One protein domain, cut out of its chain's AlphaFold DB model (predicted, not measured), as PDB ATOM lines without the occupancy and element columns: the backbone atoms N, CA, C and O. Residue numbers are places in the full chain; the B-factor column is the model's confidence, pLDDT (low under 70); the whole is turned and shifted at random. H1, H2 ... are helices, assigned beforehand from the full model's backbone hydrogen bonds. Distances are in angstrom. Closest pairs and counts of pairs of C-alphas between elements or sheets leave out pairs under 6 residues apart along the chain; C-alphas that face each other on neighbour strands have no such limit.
ATOM      1  N   ARG A  18     143.001  77.780 141.988       80.12
ATOM      2  CA  ARG A  18     143.013  79.171 141.506       80.12
ATOM      3  C   ARG A  18     142.966  79.268 139.985       80.12
ATOM      4  O   ARG A  18     142.264  80.134 139.466       80.12
ATOM      5  N   THR A  19     143.654  78.382 139.266       82.50
ATOM      6  CA  THR A  19     143.597  78.327 137.800       82.50
ATOM      7  C   THR A  19     142.188  77.998 137.314       82.50
ATOM      8  O   THR A  19     141.653  78.719 136.474       82.50
ATOM      9  N   ILE A  20     141.543  76.970 137.872       84.44
ATOM     10  CA  ILE A  20     140.165  76.606 137.504       84.44
ATOM     11  C   ILE A  20     139.201  77.748 137.844       84.44
ATOM     12  O   ILE A  20     138.328  78.077 137.040       84.44
ATOM     13  N   GLN A  21     139.377  78.394 138.997       85.06
ATOM     14  CA  GLN A  21     138.559  79.528 139.418       85.06
ATOM     15  C   GLN A  21     138.699  80.725 138.460       85.06
ATOM     16  O   GLN A  21     137.690  81.300 138.052       85.06
ATOM     17  N   GLN A  22     139.922  81.076 138.054       84.81
ATOM     18  CA  GLN A  22     140.177  82.148 137.084       84.81
ATOM     19  C   GLN A  22     139.598  81.830 135.706       84.81
ATOM     20  O   GLN A  22     138.944  82.687 135.113       84.81
ATOM     21  N   LEU A  23     139.785  80.602 135.216       84.19
ATOM     22  CA  LEU A  23     139.208  80.159 133.946       84.19
ATOM     23  C   LEU A  23     137.676  80.201 133.987       84.19
ATOM     24  O   LEU A  23     137.050  80.681 133.046       84.19
ATOM     25  N   SER A  24     137.073  79.774 135.098       87.00
ATOM     26  CA  SER A  24     135.618  79.771 135.281       87.00
ATOM     27  C   SER A  24     135.046  81.187 135.310       87.00
ATOM     28  O   SER A  24     134.132  81.494 134.547       87.00
ATOM     29  N   PHE A  25     135.603  82.084 136.130       89.00
ATOM     30  CA  PHE A  25     135.137  83.472 136.182       89.00
ATOM     31  C   PHE A  25     135.403  84.230 134.883       89.00
ATOM     32  O   PHE A  25     134.543  84.994 134.447       89.00
ATOM     33  N   GLY A  26     136.548  83.991 134.240       85.19
ATOM     34  CA  GLY A  26     136.863  84.553 132.928       85.19
ATOM     35  C   GLY A  26     135.863  84.104 131.866       85.19
ATOM     36  O   GLY A  26     135.325  84.938 131.140       85.19
ATOM     37  N   SER A  27     135.542  82.806 131.828       78.38
ATOM     38  CA  SER A  27     134.542  82.255 130.911       78.38
ATOM     39  C   SER A  27     133.155  82.839 131.170       78.38
ATOM     40  O   SER A  27     132.498  83.270 130.227       78.38
ATOM     41  N   ILE A  28     132.716  82.906 132.429       88.38
ATOM     42  CA  ILE A  28     131.410  83.476 132.793       88.38
ATOM     43  C   ILE A  28     131.340  84.955 132.395       88.38
ATOM     44  O   ILE A  28     130.376  85.375 131.754       88.38
ATOM     45  N   GLY A  29     132.369  85.742 132.721       88.62
ATOM     46  CA  GLY A  29     132.431  87.162 132.380       88.62
ATOM     47  C   GLY A  29     132.399  87.398 130.870       88.62
ATOM     48  O   GLY A  29     131.620  88.221 130.389       88.62
ATOM     49  N   ALA A  30     133.179  86.627 130.109       76.19
ATOM     50  CA  ALA A  30     133.168  86.680 128.651       76.19
ATOM     51  C   ALA A  30     131.783  86.335 128.077       76.19
ATOM     52  O   ALA A  30     131.279  87.054 127.211       76.19
ATOM     53  N   SER A  31     131.125  85.295 128.597       73.75
ATOM     54  CA  SER A  31     129.770  84.916 128.182       73.75
ATOM     55  C   SER A  31     128.732  85.997 128.490       73.75
ATOM     56  O   SER A  31     127.865  86.256 127.657       73.75
ATOM     57  N   MET A  32     128.826  86.676 129.637       86.81
ATOM     58  CA  MET A  32     127.918  87.778 129.981       86.81
ATOM     59  C   MET A  32     128.067  88.966 129.027       86.81
ATOM     60  O   MET A  32     127.067  89.510 128.560       86.81
ATOM     61  N   VAL A  33     129.301  89.348 128.693       80.88
ATOM     62  CA  VAL A  33     129.562  90.435 127.736       80.88
ATOM     63  C   VAL A  33     129.044  90.077 126.341       80.88
ATOM     64  O   VAL A  33     128.410  90.910 125.683       80.88
ATOM     65  N   ALA A  34     129.257  88.834 125.904       69.88
ATOM     66  CA  ALA A  34     128.726  88.336 124.639       69.88
ATOM     67  C   ALA A  34     127.188  88.376 124.611       69.88
ATOM     68  O   ALA A  34     126.604  88.896 123.659       69.88
ATOM     69  N   TYR A  35     126.533  87.906 125.676       72.19
ATOM     70  CA  TYR A  35     125.076  87.912 125.802       72.19
ATOM     71  C   TYR A  35     124.486  89.326 125.729       72.19
ATOM     72  O   TYR A  35     123.562  89.573 124.956       72.19
ATOM     73  N   LEU A  36     125.055  90.278 126.476       76.00
ATOM     74  CA  LEU A  36     124.597  91.671 126.463       76.00
ATOM     75  C   LEU A  36     124.779  92.323 125.087       76.00
ATOM     76  O   LEU A  36     123.910  93.065 124.630       76.00
ATOM     77  N   SER A  37     125.882  92.015 124.403       63.78
ATOM     78  CA  SER A  37     126.141  92.514 123.049       63.78
ATOM     79  C   SER A  37     125.121  91.967 122.046       63.78
ATOM     80  O   SER A  37     124.569  92.734 121.256       63.78
ATOM     81  N   ALA A  38     124.814  90.669 122.116       62.97
ATOM     82  CA  ALA A  38     123.801  90.037 121.275       62.97
ATOM     83  C   ALA A  38     122.405  90.631 121.525       62.97
ATOM     84  O   ALA A  38     121.726  91.022 120.574       62.97
ATOM     85  N   GLN A  39     122.012  90.794 122.794       69.25
ATOM     86  CA  GLN A  39     120.742  91.430 123.156       69.25
ATOM     87  C   GLN A  39     120.642  92.872 122.648       69.25
ATOM     88  O   GLN A  39     119.604  93.282 122.130       69.25
ATOM     89  N   PHE A  40     121.713  93.657 122.767       75.38
ATOM     90  CA  PHE A  40     121.716  95.042 122.304       75.38
ATOM     91  C   PHE A  40     121.534  95.145 120.784       75.38
ATOM     92  O   PHE A  40     120.772  95.988 120.297       75.38
ATOM     93  N   VAL A  41     122.212  94.280 120.027       71.06
ATOM     94  CA  VAL A  41     122.080  94.207 118.566       71.06
ATOM     95  C   VAL A  41     120.656  93.802 118.178       71.06
ATOM     96  O   VAL A  41     120.046  94.483 117.351       71.06
ATOM     97  N   ASP A  42     120.094  92.784 118.827       68.19
ATOM     98  CA  ASP A  42     118.736  92.294 118.570       68.19
ATOM     99  C   ASP A  42     117.671  93.396 118.763       68.19
ATOM    100  O   ASP A  42     116.895  93.704 117.849       68.19
ATOM    101  N   VAL A  43     117.718  94.122 119.889       71.12
ATOM    102  CA  VAL A  43     116.797  95.239 120.182       71.12
ATOM    103  C   VAL A  43     116.917  96.369 119.155       71.12
ATOM    104  O   VAL A  43     115.915  96.989 118.766       71.12
ATOM    105  N   ARG A  44     118.140  96.663 118.700       76.25
ATOM    106  CA  ARG A  44     118.397  97.736 117.734       76.25
ATOM    107  C   ARG A  44     117.863  97.380 116.350       76.25
ATOM    108  O   ARG A  44     117.280  98.249 115.692       76.25
ATOM    109  N   LEU A  45     118.001  96.122 115.934       69.44
ATOM    110  CA  LEU A  45     117.399  95.625 114.701       69.44
ATOM    111  C   LEU A  45     115.870  95.642 114.782       69.44
ATOM    112  O   LEU A  45     115.236  96.163 113.864       69.44
ATOM    113  N   PHE A  46     115.266  95.194 115.885       64.56
ATOM    114  CA  PHE A  46     113.810  95.251 116.064       64.56
ATOM    115  C   PHE A  46     113.254  96.668 115.836       64.56
ATOM    116  O   PHE A  46     112.311  96.876 115.067       64.56
ATOM    117  N   HIS A  47     113.889  97.683 116.431       68.19
ATOM    118  CA  HIS A  47     113.480  99.080 116.265       68.19
ATOM    119  C   HIS A  47     113.756  99.644 114.862       68.19
ATOM    120  O   HIS A  47     113.029 100.531 114.402       68.19
ATOM    121  N   PHE A  48     114.791  99.164 114.171       72.75
ATOM    122  CA  PHE A  48     115.040  99.500 112.769       72.75
ATOM    123  C   PHE A  48     113.889  99.008 111.877       72.75
ATOM    124  O   PHE A  48     113.269  99.808 111.170       72.75
ATOM    125  N   TRP A  49     113.506  97.737 112.006       60.34
ATOM    126  CA  TRP A  49     112.394  97.146 111.256       60.34
ATOM    127  C   TRP A  49     111.034  97.759 111.623       60.34
ATOM    128  O   TRP A  49     110.205  97.994 110.735       60.34
ATOM    129  N   LYS A  50     110.809  98.101 112.903       62.19
ATOM    130  CA  LYS A  50     109.609  98.820 113.373       62.19
ATOM    131  C   LYS A  50     109.436 100.169 112.672       62.19
ATOM    132  O   LYS A  50     108.330 100.481 112.228       62.19
ATOM    133  N   ARG A  51     110.518 100.948 112.537       69.38
ATOM    134  CA  ARG A  51     110.511 102.250 111.845       69.38
ATOM    135  C   ARG A  51     110.282 102.106 110.344       69.38
ATOM    136  O   ARG A  51     109.490 102.858 109.784       69.38
ATOM    137  N   LEU A  52     110.905 101.111 109.712       69.25
ATOM    138  CA  LEU A  52     110.799 100.889 108.269       69.25
ATOM    139  C   LEU A  52     109.375 100.508 107.829       69.25
ATOM    140  O   LEU A  52     108.894 100.954 106.794       69.25
ATOM    141  N   THR A  53     108.670  99.720 108.641       64.69
ATOM    142  CA  THR A  53     107.356  99.155 108.278       64.69
ATOM    143  C   THR A  53     106.159  99.902 108.897       64.69
ATOM    144  O   THR A  53     105.025  99.429 108.799       64.69
ATOM    145  N   LYS A  54     106.376 101.065 109.534       62.38
ATOM    146  CA  LYS A  54     105.335 102.013 110.001       62.38
ATOM    147  C   LYS A  54     104.178 101.407 110.821       62.38
ATOM    148  O   LYS A  54     103.016 101.685 110.550       62.38
ATOM    149  N   GLY A  55     104.434 100.536 111.791       59.53
ATOM    150  CA  GLY A  55     103.359  99.993 112.651       59.53
ATOM    151  C   GLY A  55     102.469  98.879 112.047       59.53
ATOM    152  O   GLY A  55     102.078  97.983 112.776       59.53
ATOM    153  N   LYS A  56     102.311  98.784 110.718       59.12
ATOM    154  CA  LYS A  56     101.282  97.932 110.076       59.12
ATOM    155  C   LYS A  56     101.508  96.410 109.968       59.12
ATOM    156  O   LYS A  56     100.535  95.696 109.776       59.12
ATOM    157  N   ALA A  57     102.739  95.898 110.056       63.00
ATOM    158  CA  ALA A  57     103.036  94.483 109.783       63.00
ATOM    159  C   ALA A  57     103.741  93.796 110.967       63.00
ATOM    160  O   ALA A  57     104.926  93.474 110.891       63.00
ATOM    161  N   LEU A  58     103.025  93.610 112.083       64.88
ATOM    162  CA  LEU A  58     103.568  93.042 113.329       64.88
ATOM    163  C   LEU A  58     104.172  91.641 113.120       64.88
ATOM    164  O   LEU A  58     105.284  91.373 113.567       64.88
ATOM    165  N   TRP A  59     103.488  90.788 112.353       68.19
ATOM    166  CA  TRP A  59     103.945  89.431 112.036       68.19
ATOM    167  C   TRP A  59     105.247  89.417 111.224       68.19
ATOM    168  O   TRP A  59     106.169  88.663 111.535       68.19
ATOM    169  N   LEU A  60     105.347  90.297 110.220       64.69
ATOM    170  CA  LEU A  60     106.536  90.414 109.372       64.69
ATOM    171  C   LEU A  60     107.733  90.945 110.160       64.69
ATOM    172  O   LEU A  60     108.859  90.528 109.921       64.69
ATOM    173  N   ARG A  61     107.499  91.846 111.121       63.97
ATOM    174  CA  ARG A  61     108.559  92.325 112.013       63.97
ATOM    175  C   ARG A  61     109.047  91.242 112.945       63.97
ATOM    176  O   ARG A  61     110.249  91.123 113.070       63.97
ATOM    177  N   ASN A  62     108.140  90.497 113.577       67.06
ATOM    178  CA  ASN A  62     108.507  89.507 114.584       67.06
ATOM    179  C   ASN A  62     109.321  88.369 113.955       67.06
ATOM    180  O   ASN A  62     110.428  88.079 114.387       67.06
ATOM    181  N   ASN A  63     108.821  87.799 112.857       73.06
ATOM    182  CA  ASN A  63     109.536  86.739 112.146       73.06
ATOM    183  C   ASN A  63     110.756  87.284 111.390       73.06
ATOM    184  O   ASN A  63     111.808  86.652 111.371       73.06
ATOM    185  N   GLY A  64     110.647  88.476 110.797       72.44
ATOM    186  CA  GLY A  64     111.746  89.114 110.075       72.44
ATOM    187  C   GLY A  64     112.919  89.485 110.981       72.44
ATOM    188  O   GLY A  64     114.062  89.244 110.603       72.44
ATOM    189  N   SER A  65     112.670  90.011 112.186       66.56
ATOM    190  CA  SER A  65     113.741  90.269 113.153       66.56
ATOM    191  C   SER A  65     114.412  88.973 113.576       66.56
ATOM    192  O   SER A  65     115.631  88.919 113.571       66.56
ATOM    193  N   THR A  66     113.649  87.909 113.838       74.94
ATOM    194  CA  THR A  66     114.219  86.603 114.189       74.94
ATOM    195  C   THR A  66     115.093  86.038 113.070       74.94
ATOM    196  O   THR A  66     116.219  85.627 113.338       74.94
ATOM    197  N   LEU A  67     114.633  86.075 111.815       78.25
ATOM    198  CA  LEU A  67     115.411  85.601 110.664       78.25
ATOM    199  C   LEU A  67     116.701  86.410 110.474       78.25
ATOM    200  O   LEU A  67     117.778  85.847 110.294       78.25
ATOM    201  N   VAL A  68     116.628  87.739 110.561       76.25
ATOM    202  CA  VAL A  68     117.812  88.591 110.382       76.25
ATOM    203  C   VAL A  68     118.785  88.440 111.553       76.25
ATOM    204  O   VAL A  68     119.987  88.321 111.324       76.25
ATOM    205  N   SER A  69     118.294  88.382 112.793       74.75
ATOM    206  CA  SER A  69     119.128  88.144 113.976       74.75
ATOM    207  C   SER A  69     119.823  86.784 113.901       74.75
ATOM    208  O   SER A  69     121.016  86.700 114.181       74.75
ATOM    209  N   GLN A  70     119.139  85.735 113.434       77.25
ATOM    210  CA  GLN A  70     119.743  84.414 113.227       77.25
ATOM    211  C   GLN A  70     120.818  84.415 112.132       77.25
ATOM    212  O   GLN A  70     121.822  83.714 112.271       77.25
ATOM    213  N   LEU A  71     120.653  85.202 111.065       81.06
ATOM    214  CA  LEU A  71     121.677  85.355 110.029       81.06
ATOM    215  C   LEU A  71     122.923  86.069 110.568       81.06
ATOM    216  O   LEU A  71     124.046  85.638 110.308       81.06
ATOM    217  N   VAL A  72     122.738  87.145 111.339       78.62
ATOM    218  CA  VAL A  72     123.845  87.884 111.968       78.62
ATOM    219  C   VAL A  72     124.570  87.006 112.989       78.62
ATOM    220  O   VAL A  72     125.797  86.941 112.962       78.62
ATOM    221  N   ASP A  73     123.832  86.288 113.833       82.31
ATOM    222  CA  ASP A  73     124.373  85.351 114.823       82.31
ATOM    223  C   ASP A  73     125.194  84.229 114.169       82.31
ATOM    224  O   ASP A  73     126.362  84.034 114.501       82.31
ATOM    225  N   THR A  74     124.632  83.537 113.175       81.62
ATOM    226  CA  THR A  74     125.346  82.459 112.467       81.62
ATOM    227  C   THR A  74     126.573  82.970 111.719       81.62
ATOM    228  O   THR A  74     127.614  82.314 111.734       81.62
ATOM    229  N   SER A  75     126.498  84.169 111.137       79.50
ATOM    230  CA  SER A  75     127.650  84.829 110.515       79.50
ATOM    231  C   SER A  75     128.743  85.145 111.535       79.50
ATOM    232  O   SER A  75     129.909  84.835 111.298       79.50
ATOM    233  N   ALA A  76     128.382  85.709 112.690       77.81
ATOM    234  CA  ALA A  76     129.328  86.031 113.754       77.81
ATOM    235  C   ALA A  76     130.006  84.772 114.310       77.81
ATOM    236  O   ALA A  76     131.231  84.746 114.428       77.81
ATOM    237  N   VAL A  77     129.243  83.707 114.577       81.81
ATOM    238  CA  VAL A  77     129.779  82.425 115.059       81.81
ATOM    239  C   VAL A  77     130.785  81.841 114.073       81.81
ATOM    240  O   VAL A  77     131.883  81.462 114.483       81.81
ATOM    241  N   VAL A  78     130.458  81.797 112.778       82.50
ATOM    242  CA  VAL A  78     131.356  81.250 111.749       82.50
ATOM    243  C   VAL A  78     132.625  82.091 111.613       82.50
ATOM    244  O   VAL A  78     133.723  81.537 111.577       82.50
ATOM    245  N   LEU A  79     132.503  83.421 111.594       81.31
ATOM    246  CA  LEU A  79     133.652  84.321 111.470       81.31
ATOM    247  C   LEU A  79     134.571  84.261 112.697       81.31
ATOM    248  O   LEU A  79     135.784  84.154 112.533       81.31
ATOM    249  N   ILE A  80     134.022  84.274 113.915       75.81
ATOM    250  CA  ILE A  80     134.805  84.160 115.158       75.81
ATOM    251  C   ILE A  80     135.480  82.792 115.239       75.81
ATOM    252  O   ILE A  80     136.656  82.695 115.586       75.81
ATOM    253  N   SER A  81     134.769  81.727 114.879       78.75
ATOM    254  CA  SER A  81     135.319  80.374 114.933       78.75
ATOM    255  C   SER A  81     136.438  80.167 113.902       78.75
ATOM    256  O   SER A  81     137.375  79.409 114.156       78.75
ATOM    257  N   HIS A  82     136.384  80.868 112.765       82.81
ATOM    258  CA  HIS A  82     137.445  80.850 111.760       82.81
ATOM    259  C   HIS A  82     138.638  81.741 112.138       82.81
ATOM    260  O   HIS A  82     139.749  81.236 112.240       82.81
ATOM    261  N   TYR A  83     138.419  83.038 112.380       77.50
ATOM    262  CA  TYR A  83     139.501  84.013 112.587       77.50
ATOM    263  C   TYR A  83     139.992  84.111 114.035       77.50
ATOM    264  O   TYR A  83     141.151  84.433 114.272       77.50
ATOM    265  N   GLY A  84     139.115  83.877 115.010       72.06
ATOM    266  CA  GLY A  84     139.440  83.979 116.434       72.06
ATOM    267  C   GLY A  84     139.942  82.662 117.015       72.06
ATOM    268  O   GLY A  84     140.948  82.643 117.716       72.06
ATOM    269  N   ALA A  85     139.262  81.556 116.708       74.31
ATOM    270  CA  ALA A  85     139.545  80.257 117.321       74.31
ATOM    271  C   ALA A  85     140.280  79.266 116.401       74.31
ATOM    272  O   ALA A  85     140.837  78.296 116.902       74.31
ATOM    273  N   HIS A  86     140.306  79.494 115.080       79.25
ATOM    274  CA  HIS A  86     140.926  78.595 114.090       79.25
ATOM    275  C   HIS A  86     140.430  77.136 114.174       79.25
ATOM    276  O   HIS A  86     141.145  76.201 113.825       79.25
ATOM    277  N   VAL A  87     139.189  76.934 114.632       76.94
ATOM    278  CA  VAL A  87     138.595  75.601 114.847       76.94
ATOM    279  C   VAL A  87     137.774  75.107 113.656       76.94
ATOM    280  O   VAL A  87     137.369  73.946 113.633       76.94
ATOM    281  N   LEU A  88     137.497  75.966 112.667       81.19
ATOM    282  CA  LEU A  88     136.745  75.545 111.487       81.19
ATOM    283  C   LEU A  88     137.607  74.679 110.556       81.19
ATOM    284  O   LEU A  88     138.712  75.097 110.200       81.19
ATOM    285  N   PRO A  89     137.080  73.545 110.059       78.31
ATOM    286  CA  PRO A  89     137.747  72.738 109.047       78.31
ATOM    287  C   PRO A  89     137.660  73.441 107.683       78.31
ATOM    288  O   PRO A  89     136.760  73.181 106.885       78.31
ATOM    289  N   VAL A  90     138.584  74.369 107.426       80.75
ATOM    290  CA  VAL A  90     138.717  75.087 106.150       80.75
ATOM    291  C   VAL A  90     139.877  74.492 105.362       80.75
ATOM    292  O   VAL A  90     140.978  74.335 105.883       80.75
ATOM    293  N   GLN A  91     139.635  74.167 104.096       81.31
ATOM    294  CA  GLN A  91     140.661  73.686 103.178       81.31
ATOM    295  C   GLN A  91     141.544  74.868 102.745       81.31
ATOM    296  O   GLN A  91     141.013  75.785 102.111       81.31
ATOM    297  N   PRO A  92     142.863  74.849 103.028       73.44
ATOM    298  CA  PRO A  92     143.780  75.935 102.658       73.44
ATOM    299  C   PRO A  92     143.924  76.103 101.139       73.44
ATOM    300  O   PRO A  92     144.167  77.197 100.646       73.44
ATOM    301  N   GLU A  93     143.734  75.006 100.403       76.94
ATOM    302  CA  GLU A  93     143.861  74.902  98.943       76.94
ATOM    303  C   GLU A  93     142.776  75.690  98.179       76.94
ATOM    304  O   GLU A  93     142.885  75.921  96.974       76.94
ATOM    305  N   ARG A  94     141.664  76.031  98.847       81.00
ATOM    306  CA  ARG A  94     140.466  76.613  98.229       81.00
ATOM    307  C   ARG A  94     140.193  78.008  98.768       81.00
ATOM    308  O   ARG A  94     140.552  78.348  99.890       81.00
ATOM    309  N   SER A  95     139.455  78.797  97.986       84.06
ATOM    310  CA  SER A  95     138.967  80.099  98.445       84.06
ATOM    311  C   SER A  95     138.184  79.950  99.753       84.06
ATOM    312  O   SER A  95     137.322  79.076  99.890       84.06
ATOM    313  N   VAL A  96     138.504  80.802 100.725       83.12
ATOM    314  CA  VAL A  96     137.924  80.783 102.075       83.12
ATOM    315  C   VAL A  96     136.471  81.272 102.055       83.12
ATOM    316  O   VAL A  96     135.620  80.723 102.749       83.12
ATOM    317  N   LEU A  97     136.151  82.252 101.202       83.56
ATOM    318  CA  LEU A  97     134.823  82.877 101.138       83.56
ATOM    319  C   LEU A  97     133.676  81.882 100.862       83.56
ATOM    320  O   LEU A  97     132.720  81.868 101.639       83.56
ATOM    321  N   PRO A  98     133.740  81.017  99.827       87.75
ATOM    322  CA  PRO A  98     132.698  80.018  99.573       87.75
ATOM    323  C   PRO A  98     132.520  79.017 100.718       87.75
ATOM    324  O   PRO A  98     131.406  78.566 100.973       87.75
ATOM    325  N   GLN A  99     133.606  78.680 101.419       86.94
ATOM    326  CA  GLN A  99     133.570  77.750 102.548       86.94
ATOM    327  C   GLN A  99     132.843  78.383 103.737       86.94
ATOM    328  O   GLN A  99     131.913  77.786 104.275       86.94
ATOM    329  N   LEU A 100     133.185  79.627 104.090       86.31
ATOM    330  CA  LEU A 100     132.497  80.372 105.147       86.31
ATOM    331  C   LEU A 100     131.017  80.586 104.821       86.31
ATOM    332  O   LEU A 100     130.169  80.356 105.676       86.31
ATOM    333  N   LEU A 101     130.688  80.951 103.579       88.12
ATOM    334  CA  LEU A 101     129.295  81.080 103.142       88.12
ATOM    335  C   LEU A 101     128.535  79.753 103.229       88.12
ATOM    336  O   LEU A 101     127.361  79.758 103.587       88.12
ATOM    337  N   SER A 102     129.187  78.621 102.954       89.31
ATOM    338  CA  SER A 102     128.580  77.298 103.121       89.31
ATOM    339  C   SER A 102     128.305  76.979 104.594       89.31
ATOM    340  O   SER A 102     127.211  76.513 104.916       89.31
ATOM    341  N   PHE A 103     129.227  77.300 105.508       87.81
ATOM    342  CA  PHE A 103     129.012  77.134 106.951       87.81
ATOM    343  C   PHE A 103     127.907  78.051 107.490       87.81
ATOM    344  O   PHE A 103     127.038  77.591 108.230       87.81
ATOM    345  N   ILE A 104     127.886  79.322 107.078       88.00
ATOM    346  CA  ILE A 104     126.827  80.268 107.457       88.00
ATOM    347  C   ILE A 104     125.491  79.796 106.893       88.00
ATOM    348  O   ILE A 104     124.522  79.687 107.632       88.00
ATOM    349  N   GLY A 105     125.440  79.475 105.600       89.19
ATOM    350  CA  GLY A 105     124.218  79.065 104.916       89.19
ATOM    351  C   GLY A 105     123.632  77.774 105.478       89.19
ATOM    352  O   GLY A 105     122.433  77.717 105.728       89.19
ATOM    353  N   SER A 106     124.462  76.759 105.732       88.81
ATOM    354  CA  SER A 106     124.013  75.494 106.332       88.81
ATOM    355  C   SER A 106     123.542  75.672 107.775       88.81
ATOM    356  O   SER A 106     122.455  75.205 108.116       88.81
ATOM    357  N   GLY A 107     124.296  76.400 108.605       86.88
ATOM    358  CA  GLY A 107     123.912  76.692 109.988       86.88
ATOM    359  C   GLY A 107     122.647  77.548 110.080       86.88
ATOM    360  O   GLY A 107     121.762  77.266 110.887       86.88
ATOM    361  N   TYR A 108     122.525  78.558 109.221       88.06
ATOM    362  CA  TYR A 108     121.340  79.403 109.123       88.06
ATOM    363  C   TYR A 108     120.120  78.609 108.655       88.06
ATOM    364  O   TYR A 108     119.083  78.647 109.311       88.06
ATOM    365  N   LEU A 109     120.245  77.832 107.574       90.44
ATOM    366  CA  LEU A 109     119.152  77.014 107.052       90.44
ATOM    367  C   LEU A 109     118.667  75.999 108.091       90.44
ATOM    368  O   LEU A 109     117.463  75.857 108.281       90.44
ATOM    369  N   PHE A 110     119.587  75.348 108.804       90.00
ATOM    370  CA  PHE A 110     119.239  74.454 109.905       90.00
ATOM    371  C   PHE A 110     118.428  75.177 110.988       90.00
ATOM    372  O   PHE A 110     117.368  74.690 111.372       90.00
ATOM    373  N   LYS A 111     118.871  76.361 111.439       85.00
ATOM    374  CA  LYS A 111     118.145  77.154 112.446       85.00
ATOM    375  C   LYS A 111     116.760  77.579 111.968       85.00
ATOM    376  O   LYS A 111     115.818  77.525 112.751       85.00
ATOM    377  N   VAL A 112     116.622  77.964 110.700       85.56
ATOM    378  CA  VAL A 112     115.328  78.337 110.117       85.56
ATOM    379  C   VAL A 112     114.392  77.133 110.058       85.56
ATOM    380  O   VAL A 112     113.238  77.243 110.459       85.56
ATOM    381  N   LEU A 113     114.871  75.975 109.602       87.88
ATOM    382  CA  LEU A 113     114.061  74.755 109.542       87.88
ATOM    383  C   LEU A 113     113.662  74.263 110.939       87.88
ATOM    384  O   LEU A 113     112.506  73.894 111.138       87.88
ATOM    385  N   ALA A 114     114.581  74.305 111.904       84.94
ATOM    386  CA  ALA A 114     114.292  73.992 113.301       84.94
ATOM    387  C   ALA A 114     113.233  74.950 113.865       84.94
ATOM    388  O   ALA A 114     112.189  74.503 114.326       84.94
ATOM    389  N   ALA A 115     113.427  76.262 113.697       80.00
ATOM    390  CA  ALA A 115     112.462  77.264 114.133       80.00
ATOM    391  C   ALA A 115     111.084  77.057 113.490       80.00
ATOM    392  O   ALA A 115     110.076  77.132 114.183       80.00
ATOM    393  N   LEU A 116     111.003  76.758 112.193       80.06
ATOM    394  CA  LEU A 116     109.725  76.455 111.542       80.06
ATOM    395  C   LEU A 116     109.078  75.190 112.119       80.06
ATOM    396  O   LEU A 116     107.875  75.189 112.368       80.06
ATOM    397  N   THR A 117     109.872  74.151 112.373       83.62
ATOM    398  CA  THR A 117     109.398  72.889 112.962       83.62
ATOM    399  C   THR A 117     108.855  73.093 114.377       83.62
ATOM    400  O   THR A 117     107.829  72.513 114.709       83.62
ATOM    401  N   ASP A 118     109.474  73.966 115.175       73.44
ATOM    402  CA  ASP A 118     109.039  74.272 116.544       73.44
ATOM    403  C   ASP A 118     107.850  75.250 116.582       73.44
ATOM    404  O   ASP A 118     106.961  75.148 117.430       73.44
ATOM    405  N   THR A 119     107.800  76.203 115.646       74.62
ATOM    406  CA  THR A 119     106.822  77.303 115.672       74.62
ATOM    407  C   THR A 119     105.493  76.923 115.013       74.62
ATOM    408  O   THR A 119     104.435  77.364 115.466       74.62
ATOM    409  N   LEU A 120     105.501  76.087 113.966       74.12
ATOM    410  CA  LEU A 120     104.279  75.667 113.262       74.12
ATOM    411  C   LEU A 120     103.283  74.904 114.161       74.12
ATOM    412  O   LEU A 120     102.099  75.254 114.129       74.12
ATOM    413  N   PRO A 121     103.707  73.944 115.009       74.25
ATOM    414  CA  PRO A 121     102.816  73.289 115.963       74.25
ATOM    415  C   PRO A 121     102.225  74.268 116.972       74.25
ATOM    416  O   PRO A 121     101.066  74.130 117.343       74.25
ATOM    417  N   PHE A 122     102.986  75.283 117.390       74.06
ATOM    418  CA  PHE A 122     102.536  76.266 118.376       74.06
ATOM    419  C   PHE A 122     101.497  77.237 117.793       74.06
ATOM    420  O   PHE A 122     100.496  77.550 118.438       74.06
ATOM    421  N   ILE A 123     101.688  77.683 116.548       72.75
ATOM    422  CA  ILE A 123     100.697  78.494 115.819       72.75
ATOM    423  C   ILE A 123      99.414  77.689 115.589       72.75
ATOM    424  O   ILE A 123      98.315  78.197 115.805       72.75
ATOM    425  N   TRP A 124      99.544  76.422 115.200       76.75
ATOM    426  CA  TRP A 124      98.392  75.541 115.037       76.75
ATOM    427  C   TRP A 124      97.665  75.293 116.368       76.75
ATOM    428  O   TRP A 124      96.448  75.444 116.440       76.75
ATOM    429  N   LEU A 125      98.406  75.010 117.442       76.38
ATOM    430  CA  LEU A 125      97.867  74.771 118.780       76.38
ATOM    431  C   LEU A 125      97.139  76.000 119.329       76.38
ATOM    432  O   LEU A 125      96.050  75.870 119.869       76.38
ATOM    433  N   THR A 126      97.714  77.195 119.183       75.19
ATOM    434  CA  THR A 126      97.064  78.443 119.621       75.19
ATOM    435  C   THR A 126      95.810  78.760 118.810       75.19
ATOM    436  O   THR A 126      94.835  79.243 119.384       75.19
ATOM    437  N   GLY A 127      95.794  78.446 117.511       76.19
ATOM    438  CA  GLY A 127      94.593  78.531 116.680       76.19
ATOM    439  C   GLY A 127      93.491  77.589 117.167       76.19
ATOM    440  O   GLY A 127      92.380  78.036 117.440       76.19
ATOM    441  N   TRP A 128      93.832  76.314 117.369       76.94
ATOM    442  CA  TRP A 128      92.914  75.297 117.884       76.94
ATOM    443  C   TRP A 128      92.387  75.635 119.288       76.94
ATOM    444  O   TRP A 128      91.191  75.545 119.547       76.94
ATOM    445  N   LEU A 129      93.260  76.096 120.190       76.06
ATOM    446  CA  LEU A 129      92.890  76.461 121.558       76.06
ATOM    447  C   LEU A 129      91.976  77.694 121.594       76.06
ATOM    448  O   LEU A 129      91.083  77.771 122.429       76.06
ATOM    449  N   ARG A 130      92.178  78.656 120.686       69.38
ATOM    450  CA  ARG A 130      91.328  79.849 120.573       69.38
ATOM    451  C   ARG A 130      89.930  79.513 120.063       69.38
ATOM    452  O   ARG A 130      88.970  80.125 120.520       69.38
ATOM    453  N   GLU A 131      89.834  78.557 119.144       73.25
ATOM    454  CA  GLU A 131      88.561  78.028 118.647       73.25
ATOM    455  C   GLU A 131      87.840  77.219 119.739       73.25
ATOM    456  O   GLU A 131      86.641  77.389 119.929       73.25
ATOM    457  N   TRP A 132      88.580  76.440 120.537       74.12
ATOM    458  CA  TRP A 132      88.043  75.700 121.688       74.12
ATOM    459  C   TRP A 132      87.583  76.602 122.848       74.12
ATOM    460  O   TRP A 132      86.665  76.244 123.578       74.12
ATOM    461  N   LEU A 133      88.217  77.767 123.025       79.62
ATOM    462  CA  LEU A 133      87.953  78.701 124.128       79.62
ATOM    463  C   LEU A 133      86.999  79.856 123.744       79.62
ATOM    464  O   LEU A 133      86.801  80.762 124.548       79.62
ATOM    465  N   GLU A 134      86.438  79.850 122.527       71.62
ATOM    466  CA  GLU A 134      85.469  80.839 122.007       71.62
ATOM    467  C   GLU A 134      85.852  82.318 122.251       71.62
ATOM    468  O   GLU A 134      85.000  83.174 122.493       71.62
TER     469      GLU A 134
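This is residues 18 to 134 of the 151 residues of an uncharacterized protein of uncultured marine bacterium MedDCM-OCT-S09-C166 (UniProt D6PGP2). Three long helices make an open zigzag: H2 in the middle, part of H1 and part of H3 packed on it, residues 18 to 37 and 116 to 134 sticking out. The 117 printed residues hold three named helices, H1, H2, H3, and no named strand: all helix. The whole is loose, radius of gyration of the C-alphas 19.2 A, spans 59 by 43 by 30 A.

H1, residues 18 to 52, runs 51.1 A from C-alpha 18 at (143.013, 79.171, 141.506). H2 is residues 58 to 83, 37.1 A. H3, residues 96 to 132, runs 53.8 A to C-alpha 132 at (88.043, 75.700, 121.688).

H1 touches H2 with residues 38 to 50 alone, a hairpin at a steep tilt of 39 degrees; the closest C-alphas, Phe 46 and Ser 65, are 5.8 A apart. H2 and H3, also a hairpin, touch at a shallow tilt of 31 degrees, closest at C-alphas Ser 75 and Ile 104, 5.6 A. H1 and H3 are apart. Every O i to N i+4 pair is within hydrogen-bond range in H1 and H2, 31 of 33 in H3.

The farthest C-alphas, Glu 93 and Glu 134, are 63.1 A apart. The printed part has no cut; the link H2 to H3 is long. Residues 49 to 62 are among 24 with pLDDT under 70.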